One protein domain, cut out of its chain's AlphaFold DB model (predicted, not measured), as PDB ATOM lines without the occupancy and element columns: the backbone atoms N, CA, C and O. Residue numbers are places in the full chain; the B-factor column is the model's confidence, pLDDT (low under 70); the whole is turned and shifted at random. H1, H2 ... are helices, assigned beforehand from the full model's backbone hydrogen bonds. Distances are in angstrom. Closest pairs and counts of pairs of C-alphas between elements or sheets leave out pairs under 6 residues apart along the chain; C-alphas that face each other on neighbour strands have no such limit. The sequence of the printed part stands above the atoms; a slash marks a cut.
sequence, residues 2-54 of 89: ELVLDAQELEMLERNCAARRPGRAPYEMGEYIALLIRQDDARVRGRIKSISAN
ATOM      1  N   GLU A   2      18.361   4.249 -28.315       86.31
ATOM      2  CA  GLU A   2      18.487   3.647 -26.981       86.31
ATOM      3  C   GLU A   2      17.778   2.285 -26.970       86.31
ATOM      4  O   GLU A   2      16.746   2.134 -27.626       86.31
ATOM      5  N   LEU A   3      18.354   1.286 -26.293       88.75
ATOM      6  CA  LEU A   3      17.763  -0.047 -26.166       88.75
ATOM      7  C   LEU A   3      16.820  -0.053 -24.960       88.75
ATOM      8  O   LEU A   3      17.275   0.130 -23.834       88.75
ATOM      9  N   VAL A   4      15.531  -0.278 -25.201       93.75
ATOM     10  CA  VAL A   4      14.506  -0.370 -24.154       93.75
ATOM     11  C   VAL A   4      14.158  -1.841 -23.954       93.75
ATOM     12  O   VAL A   4      13.808  -2.506 -24.924       93.75
ATOM     13  N   LEU A   5      14.279  -2.321 -22.717       95.06
ATOM     14  CA  LEU A   5      13.936  -3.685 -22.309       95.06
ATOM     15  C   LEU A   5      12.699  -3.651 -21.415       95.06
ATOM     16  O   LEU A   5      12.564  -2.744 -20.586       95.06
ATOM     17  N   ASP A   6      11.819  -4.635 -21.559       97.06
ATOM     18  CA  ASP A   6      10.727  -4.816 -20.609       97.06
ATOM     19  C   ASP A   6      11.215  -5.425 -19.276       97.06
ATOM     20  O   ASP A   6      12.384  -5.786 -19.101       97.06
ATOM     21  N   ALA A   7      10.318  -5.507 -18.289       97.75
ATOM     22  CA  ALA A   7      10.663  -6.005 -16.957       97.75
ATOM     23  C   ALA A   7      11.122  -7.475 -16.966       97.75
ATOM     24  O   ALA A   7      12.002  -7.850 -16.191       97.75
ATOM     25  N   GLN A   8      10.546  -8.299 -17.843       97.69
ATOM     26  CA  GLN A   8      10.909  -9.705 -17.972       97.69
ATOM     27  C   GLN A   8      12.294  -9.843 -18.614       97.69
ATOM     28  O   GLN A   8      13.130 -10.616 -18.139       97.69
ATOM     29  N   GLU A   9      12.565  -9.075 -19.666       97.00
ATOM     30  CA  GLU A   9      13.858  -9.040 -20.346       97.00
ATOM     31  C   GLU A   9      14.979  -8.547 -19.421       97.00
ATOM     32  O   GLU A   9      16.081  -9.104 -19.441       97.00
ATOM     33  N   LEU A  10      14.701  -7.556 -18.566       97.19
ATOM     34  CA  LEU A  10      15.661  -7.055 -17.584       97.19
ATOM     35  C   LEU A  10      15.998  -8.110 -16.521       97.19
ATOM     36  O   LEU A  10      17.175  -8.349 -16.250       97.19
ATOM     37  N   GLU A  11      14.995  -8.812 -15.981       98.06
ATOM     38  CA  GLU A  11      15.216  -9.916 -15.036       98.06
ATOM     39  C   GLU A  11      16.051 -11.038 -15.680       98.06
ATOM     40  O   GLU A  11      17.006 -11.559 -15.090       98.06
ATOM     41  N   MET A  12      15.731 -11.394 -16.930       97.81
ATOM     42  CA  MET A  12      16.507 -12.366 -17.700       97.81
ATOM     43  C   MET A  12      17.958 -11.911 -17.880       97.81
ATOM     44  O   MET A  12      18.870 -12.738 -17.775       97.81
ATOM     45  N   LEU A  13      18.188 -10.626 -18.154       97.19
ATOM     46  CA  LEU A  13      19.519 -10.055 -18.328       97.19
ATOM     47  C   LEU A  13      20.334 -10.140 -17.032       97.19
ATOM     48  O   LEU A  13      21.425 -10.715 -17.046       97.19
ATOM     49  N   GLU A  14      19.785  -9.654 -15.919       96.62
ATOM     50  CA  GLU A  14      20.427  -9.663 -14.598       96.62
ATOM     51  C   GLU A  14      20.800 -11.076 -14.152       96.62
ATOM     52  O   GLU A  14      21.957 -11.358 -13.816       96.62
ATOM     53  N   ARG A  15      19.836 -12.003 -14.227       97.94
ATOM     54  CA  ARG A  15      20.057 -13.409 -13.873       97.94
ATOM     55  C   ARG A  15      21.184 -14.017 -14.702       97.94
ATOM     56  O   ARG A  15      22.043 -14.726 -14.171       97.94
ATOM     57  N   ASN A  16      21.201 -13.745 -16.004       98.00
ATOM     58  CA  ASN A  16      22.197 -14.301 -16.910       98.00
ATOM     59  C   ASN A  16      23.595 -13.692 -16.714       98.00
ATOM     60  O   ASN A  16      24.584 -14.416 -16.876       98.00
ATOM     61  N   CYS A  17      23.704 -12.413 -16.336       98.06
ATOM     62  CA  CYS A  17      24.983 -11.780 -16.003       98.06
ATOM     63  C   CYS A  17      25.709 -12.528 -14.877       98.06
ATOM     64  O   CYS A  17      26.914 -12.774 -14.979       98.06
ATOM     65  N   ALA A  18      24.982 -12.927 -13.829       97.62
ATOM     66  CA  ALA A  18      25.537 -13.702 -12.722       97.62
ATOM     67  C   ALA A  18      25.770 -15.174 -13.106       97.62
ATOM     68  O   ALA A  18      26.857 -15.714 -12.885       97.62
ATOM     69  N   ALA A  19      24.785 -15.818 -13.742       97.94
ATOM     70  CA  ALA A  19      24.837 -17.246 -14.067       97.94
ATOM     71  C   ALA A  19      26.010 -17.628 -14.987       97.94
ATOM     72  O   ALA A  19      26.510 -18.750 -14.930       97.94
ATOM     73  N   ARG A  20      26.480 -16.700 -15.830       96.25
ATOM     74  CA  ARG A  20      27.595 -16.937 -16.761       96.25
ATOM     75  C   ARG A  20      28.989 -16.696 -16.170       96.25
ATOM     76  O   ARG A  20      29.973 -16.921 -16.875       96.25
ATOM     77  N   ARG A  21      29.099 -16.245 -14.916       94.88
ATOM     78  CA  ARG A  21      30.372 -16.009 -14.207       94.88
ATOM     79  C   ARG A  21      30.334 -16.580 -12.772       94.88
ATOM     80  O   ARG A  21      30.540 -15.841 -11.811       94.88
ATOM     81  N   PRO A  22      30.099 -17.896 -12.586       95.88
ATOM     82  CA  PRO A  22      30.039 -18.486 -11.248       95.88
ATOM     83  C   PRO A  22      31.368 -18.306 -10.496       95.88
ATOM     84  O   PRO A  22      32.442 -18.595 -11.025       95.88
ATOM     85  N   GLY A  23      31.303 -17.810  -9.256       95.75
ATOM     86  CA  GLY A  23      32.488 -17.547  -8.425       95.75
ATOM     87  C   GLY A  23      33.316 -16.325  -8.853       95.75
ATOM     88  O   GLY A  23      34.486 -16.202  -8.469       95.75
ATOM     89  N   ARG A  24      32.746 -15.439  -9.677       97.06
ATOM     90  CA  ARG A  24      33.332 -14.167 -10.120       97.06
ATOM     91  C   ARG A  24      32.275 -13.062 -10.051       97.06
ATOM     92  O   ARG A  24      31.093 -13.343  -9.877       97.06
ATOM     93  N   ALA A  25      32.711 -11.809 -10.183       97.12
ATOM     94  CA  ALA A  25      31.780 -10.698 -10.347       97.12
ATOM     95  C   ALA A  25      30.918 -10.926 -11.611       97.12
ATOM     96  O   ALA A  25      31.472 -11.348 -12.637       97.12
ATOM     97  N   PRO A  26      29.596 -10.679 -11.550       97.50
ATOM     98  CA  PRO A  26      28.727 -10.720 -12.722       97.50
ATOM     99  C   PRO A  26      29.233  -9.824 -13.856       97.50
ATOM    100  O   PRO A  26      30.044  -8.923 -13.652       97.50
ATOM    101  N   TYR A  27      28.750 -10.073 -15.070       98.12
ATOM    102  CA  TYR A  27      28.913  -9.105 -16.154       98.12
ATOM    103  C   TYR A  27      28.176  -7.799 -15.838       98.12
ATOM    104  O   TYR A  27      27.052  -7.834 -15.333       98.12
ATOM    105  N   GLU A  28      28.749  -6.668 -16.245       97.44
ATOM    106  CA  GLU A  28      27.955  -5.452 -16.435       97.44
ATOM    107  C   GLU A  28      26.931  -5.692 -17.553       97.44
ATOM    108  O   GLU A  28      27.241  -6.343 -18.556       97.44
ATOM    109  N   MET A  29      25.716  -5.154 -17.424       95.75
ATOM    110  CA  MET A  29      24.634  -5.374 -18.399       95.75
ATOM    111  C   MET A  29      25.069  -5.051 -19.836       95.75
ATOM    112  O   MET A  29      24.875  -5.850 -20.755       95.75
ATOM    113  N   GLY A  30      25.733  -3.906 -20.022       95.62
ATOM    114  CA  GLY A  30      26.260  -3.489 -21.322       95.62
ATOM    115  C   GLY A  30      27.378  -4.399 -21.844       95.62
ATOM    116  O   GLY A  30      27.421  -4.687 -23.041       95.62
ATOM    117  N   GLU A  31      28.250  -4.907 -20.963       97.19
ATOM    118  CA  GLU A  31      29.287  -5.885 -21.328       97.19
ATOM    119  C   GLU A  31      28.634  -7.173 -21.841       97.19
ATOM    120  O   GLU A  31      29.008  -7.687 -22.900       97.19
ATOM    121  N   TYR A  32      27.622  -7.667 -21.128       97.19
ATOM    122  CA  TYR A  32      26.933  -8.897 -21.485       97.19
ATOM    123  C   TYR A  32      26.200  -8.783 -22.829       97.19
ATOM    124  O   TYR A  32      26.393  -9.638 -23.694       97.19
ATOM    125  N   ILE A  33      25.449  -7.700 -23.062       96.69
ATOM    126  CA  ILE A  33      24.773  -7.442 -24.348       96.69
ATOM    127  C   ILE A  33      25.793  -7.365 -25.492       96.69
ATOM    128  O   ILE A  33      25.623  -8.013 -26.526       96.69
ATOM    129  N   ALA A  34      26.897  -6.635 -25.304       97.50
ATOM    130  CA  ALA A  34      27.935  -6.519 -26.324       97.50
ATOM    131  C   ALA A  34      28.590  -7.872 -26.656       97.50
ATOM    132  O   ALA A  34      29.012  -8.103 -27.792       97.50
ATOM    133  N   LEU A  35      28.706  -8.780 -25.685       97.81
ATOM    134  CA  LEU A  35      29.192 -10.140 -25.920       97.81
ATOM    135  C   LEU A  35      28.159 -10.999 -26.651       97.81
ATOM    136  O   LEU A  35      28.540 -11.713 -27.579       97.81
ATOM    137  N   LEU A  36      26.877 -10.905 -26.293       96.75
ATOM    138  CA  LEU A  36      25.803 -11.617 -26.989       96.75
ATOM    139  C   LEU A  36      25.734 -11.233 -28.469       96.75
ATOM    140  O   LEU A  36      25.669 -12.125 -29.311       96.75
ATOM    141  N   ILE A  37      25.853  -9.943 -28.795       97.00
ATOM    142  CA  ILE A  37      25.894  -9.463 -30.186       97.00
ATOM    143  C   ILE A  37      27.042 -10.125 -30.954       97.00
ATOM    144  O   ILE A  37      26.837 -10.655 -32.041       97.00
ATOM    145  N   ARG A  38      28.254 -10.150 -30.382       98.25
ATOM    146  CA  ARG A  38      29.423 -10.771 -31.036       98.25
ATOM    147  C   ARG A  38      29.255 -12.277 -31.215       98.25
ATOM    148  O   ARG A  38      29.668 -12.822 -32.237       98.25
ATOM    149  N   GLN A  39      28.686 -12.952 -30.218       97.44
ATOM    150  CA  GLN A  39      28.415 -14.387 -30.285       97.44
ATOM    151  C   GLN A  39      27.391 -14.709 -31.369       97.44
ATOM    152  O   GLN A  39      27.577 -15.671 -32.114       97.44
ATOM    153  N   ASP A  40      26.330 -13.913 -31.462       97.69
ATOM    154  CA  ASP A  40      25.291 -14.104 -32.463       97.69
ATOM    155  C   ASP A  40      25.800 -13.834 -33.881       97.69
ATOM    156  O   ASP A  40      25.663 -14.673 -34.768       97.69
ATOM    157  N   ASP A  41      26.523 -12.734 -34.065       97.94
ATOM    158  CA  ASP A  41      27.175 -12.374 -35.320       97.94
ATOM    159  C   ASP A  41      28.171 -13.460 -35.789       97.94
ATOM    160  O   ASP A  41      28.190 -13.860 -36.956       97.94
ATOM    161  N   ALA A  42      28.960 -14.037 -34.874       97.94
ATOM    162  CA  ALA A  42      29.813 -15.183 -35.195       97.94
ATOM    163  C   ALA A  42      28.997 -16.425 -35.608       97.94
ATOM    164  O   ALA A  42      29.348 -17.104 -36.579       97.94
ATOM    165  N   ARG A  43      27.896 -16.711 -34.900       96.25
ATOM    166  CA  ARG A  43      27.009 -17.851 -35.171       96.25
ATOM    167  C   ARG A  43      26.347 -17.736 -36.542       96.25
ATOM    168  O   ARG A  43      26.421 -18.683 -37.327       96.25
ATOM    169  N   VAL A  44      25.743 -16.589 -36.857       96.38
ATOM    170  CA  VAL A  44      25.043 -16.384 -38.131       96.38
ATOM    171  C   VAL A  44      26.019 -16.383 -39.306       96.38
ATOM    172  O   VAL A  44      25.736 -17.018 -40.320       96.38
ATOM    173  N   ARG A  45      27.217 -15.798 -39.164       96.94
ATOM    174  CA  ARG A  45      28.261 -15.892 -40.200       96.94
ATOM    175  C   ARG A  45      28.676 -17.331 -40.472       96.94
ATOM    176  O   ARG A  45      28.801 -17.720 -41.633       96.94
ATOM    177  N   GLY A  46      28.867 -18.130 -39.422       96.38
ATOM    178  CA  GLY A  46      29.153 -19.558 -39.560       96.38
ATOM    179  C   GLY A  46      28.030 -20.299 -40.288       96.38
ATOM    180  O   GLY A  46      28.296 -21.079 -41.205       96.38
ATOM    181  N   ARG A  47      26.770 -20.005 -39.941       95.62
ATOM    182  CA  ARG A  47      25.598 -20.602 -40.591       95.62
ATOM    183  C   ARG A  47      25.508 -20.225 -42.066       95.62
ATOM    184  O   ARG A  47      25.404 -21.125 -42.894       95.62
ATOM    185  N   ILE A  48      25.621 -18.936 -42.393       96.25
ATOM    186  CA  ILE A  48      25.622 -18.421 -43.771       96.25
ATOM    187  C   ILE A  48      26.727 -19.092 -44.591       96.25
ATOM    188  O   ILE A  48      26.466 -19.594 -45.683       96.25
ATOM    189  N   LYS A  49      27.943 -19.188 -44.041       96.94
ATOM    190  CA  LYS A  49      29.049 -19.890 -44.699       96.94
ATOM    191  C   LYS A  49      28.695 -21.349 -44.992       96.94
ATOM    192  O   LYS A  49      28.929 -21.812 -46.104       96.94
ATOM    193  N   SER A  50      28.099 -22.058 -44.034       96.06
ATOM    194  CA  SER A  50      27.706 -23.459 -44.216       96.06
ATOM    195  C   SER A  50      26.644 -23.639 -45.303       96.06
ATOM    196  O   SER A  50      26.755 -24.565 -46.100       96.06
ATOM    197  N   ILE A  51      25.618 -22.786 -45.341       95.75
ATOM    198  CA  ILE A  51      24.530 -22.919 -46.323       95.75
ATOM    199  C   ILE A  51      24.939 -22.443 -47.719       95.75
ATOM    200  O   ILE A  51      24.383 -22.925 -48.699       95.75
ATOM    201  N   SER A  52      25.942 -21.564 -47.827       95.75
ATOM    202  CA  SER A  52      26.417 -21.029 -49.111       95.75
ATOM    203  C   SER A  52      27.050 -22.059 -50.049       95.75
ATOM    204  O   SER A  52      27.208 -21.793 -51.239       95.75
ATOM    205  N   ALA A  53      27.358 -23.255 -49.536       96.06
ATOM    206  CA  ALA A  53      27.749 -24.403 -50.350       96.06
ATOM    207  C   ALA A  53      26.590 -24.947 -51.209       96.06
ATOM    208  O   ALA A  53      26.824 -25.633 -52.202       96.06
ATOM    209  N   ASN A  54      25.347 -24.636 -50.837       95.81
ATOM    210  CA  ASN A  54      24.139 -25.068 -51.525       95.81
ATOM    211  C   ASN A  54      23.568 -23.947 -52.404       95.81
ATOM    212  O   ASN A  54      23.938 -22.773 -52.304       95.81
TER     213      ASN A  54
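What this domain is: This is residues 2 to 54 of the 89 residues of an uncharacterized protein of Salmonella enterica subsp. enterica serovar Bareilly (UniProt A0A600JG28). Two helices make a T: H1 is the short crossbar, and the longer H2 starts beside the later half of H1 and sticks out from it as a long stem, with residues 36 to 54 standing free. A loop, residues 20 to 28, runs beyond the end of H1 and folds back to the start of H2. The printed part has 53 residues with two named helices, H1 then H2, and no named strand; the class is all helix. It is only just loose, close to extended, with a radius of gyration of the C-alphas of 14.6 A, and it spans 42 by 28 by 17 A.

Where its parts are: Begin at Glu 2, whose C-alpha is at (18.487, 3.647, -26.981). Find C-alpha 7 at (10.663, -6.005, -16.957); from there H1, residues 7 to 19, runs 18.3 A to C-alpha 19. Next find C-alpha 29 at (24.634, -5.374, -18.399), where H2, residues 29 to 51, begins; it runs 33.0 A to C-alpha 51 at (24.530, -22.919, -46.323).

How they stand to each other: Look at Cys 17 and Tyr 32: their C-alphas, the closest of H1 and H2, are 6.5 A apart. The helices touch, H1 with residues 13 to 17 alone and H2 with residues 29 to 32 alone. Their lines are about perpendicular, at 87 degrees. In H1 and H2 every O i to N i+4 pair is within hydrogen-bond range.

The domain as a whole: The two C-alphas farthest apart are those of Gly 23 and Asn 54, at 44.5 A. Without residues 36 to 54, the body spans 30 by 18 by 11 A. The printed part has no cut, and the 9 residues between H1 and H2 are a short link. The mean pLDDT of the printed part is 96.5, and no printed residue is under 70.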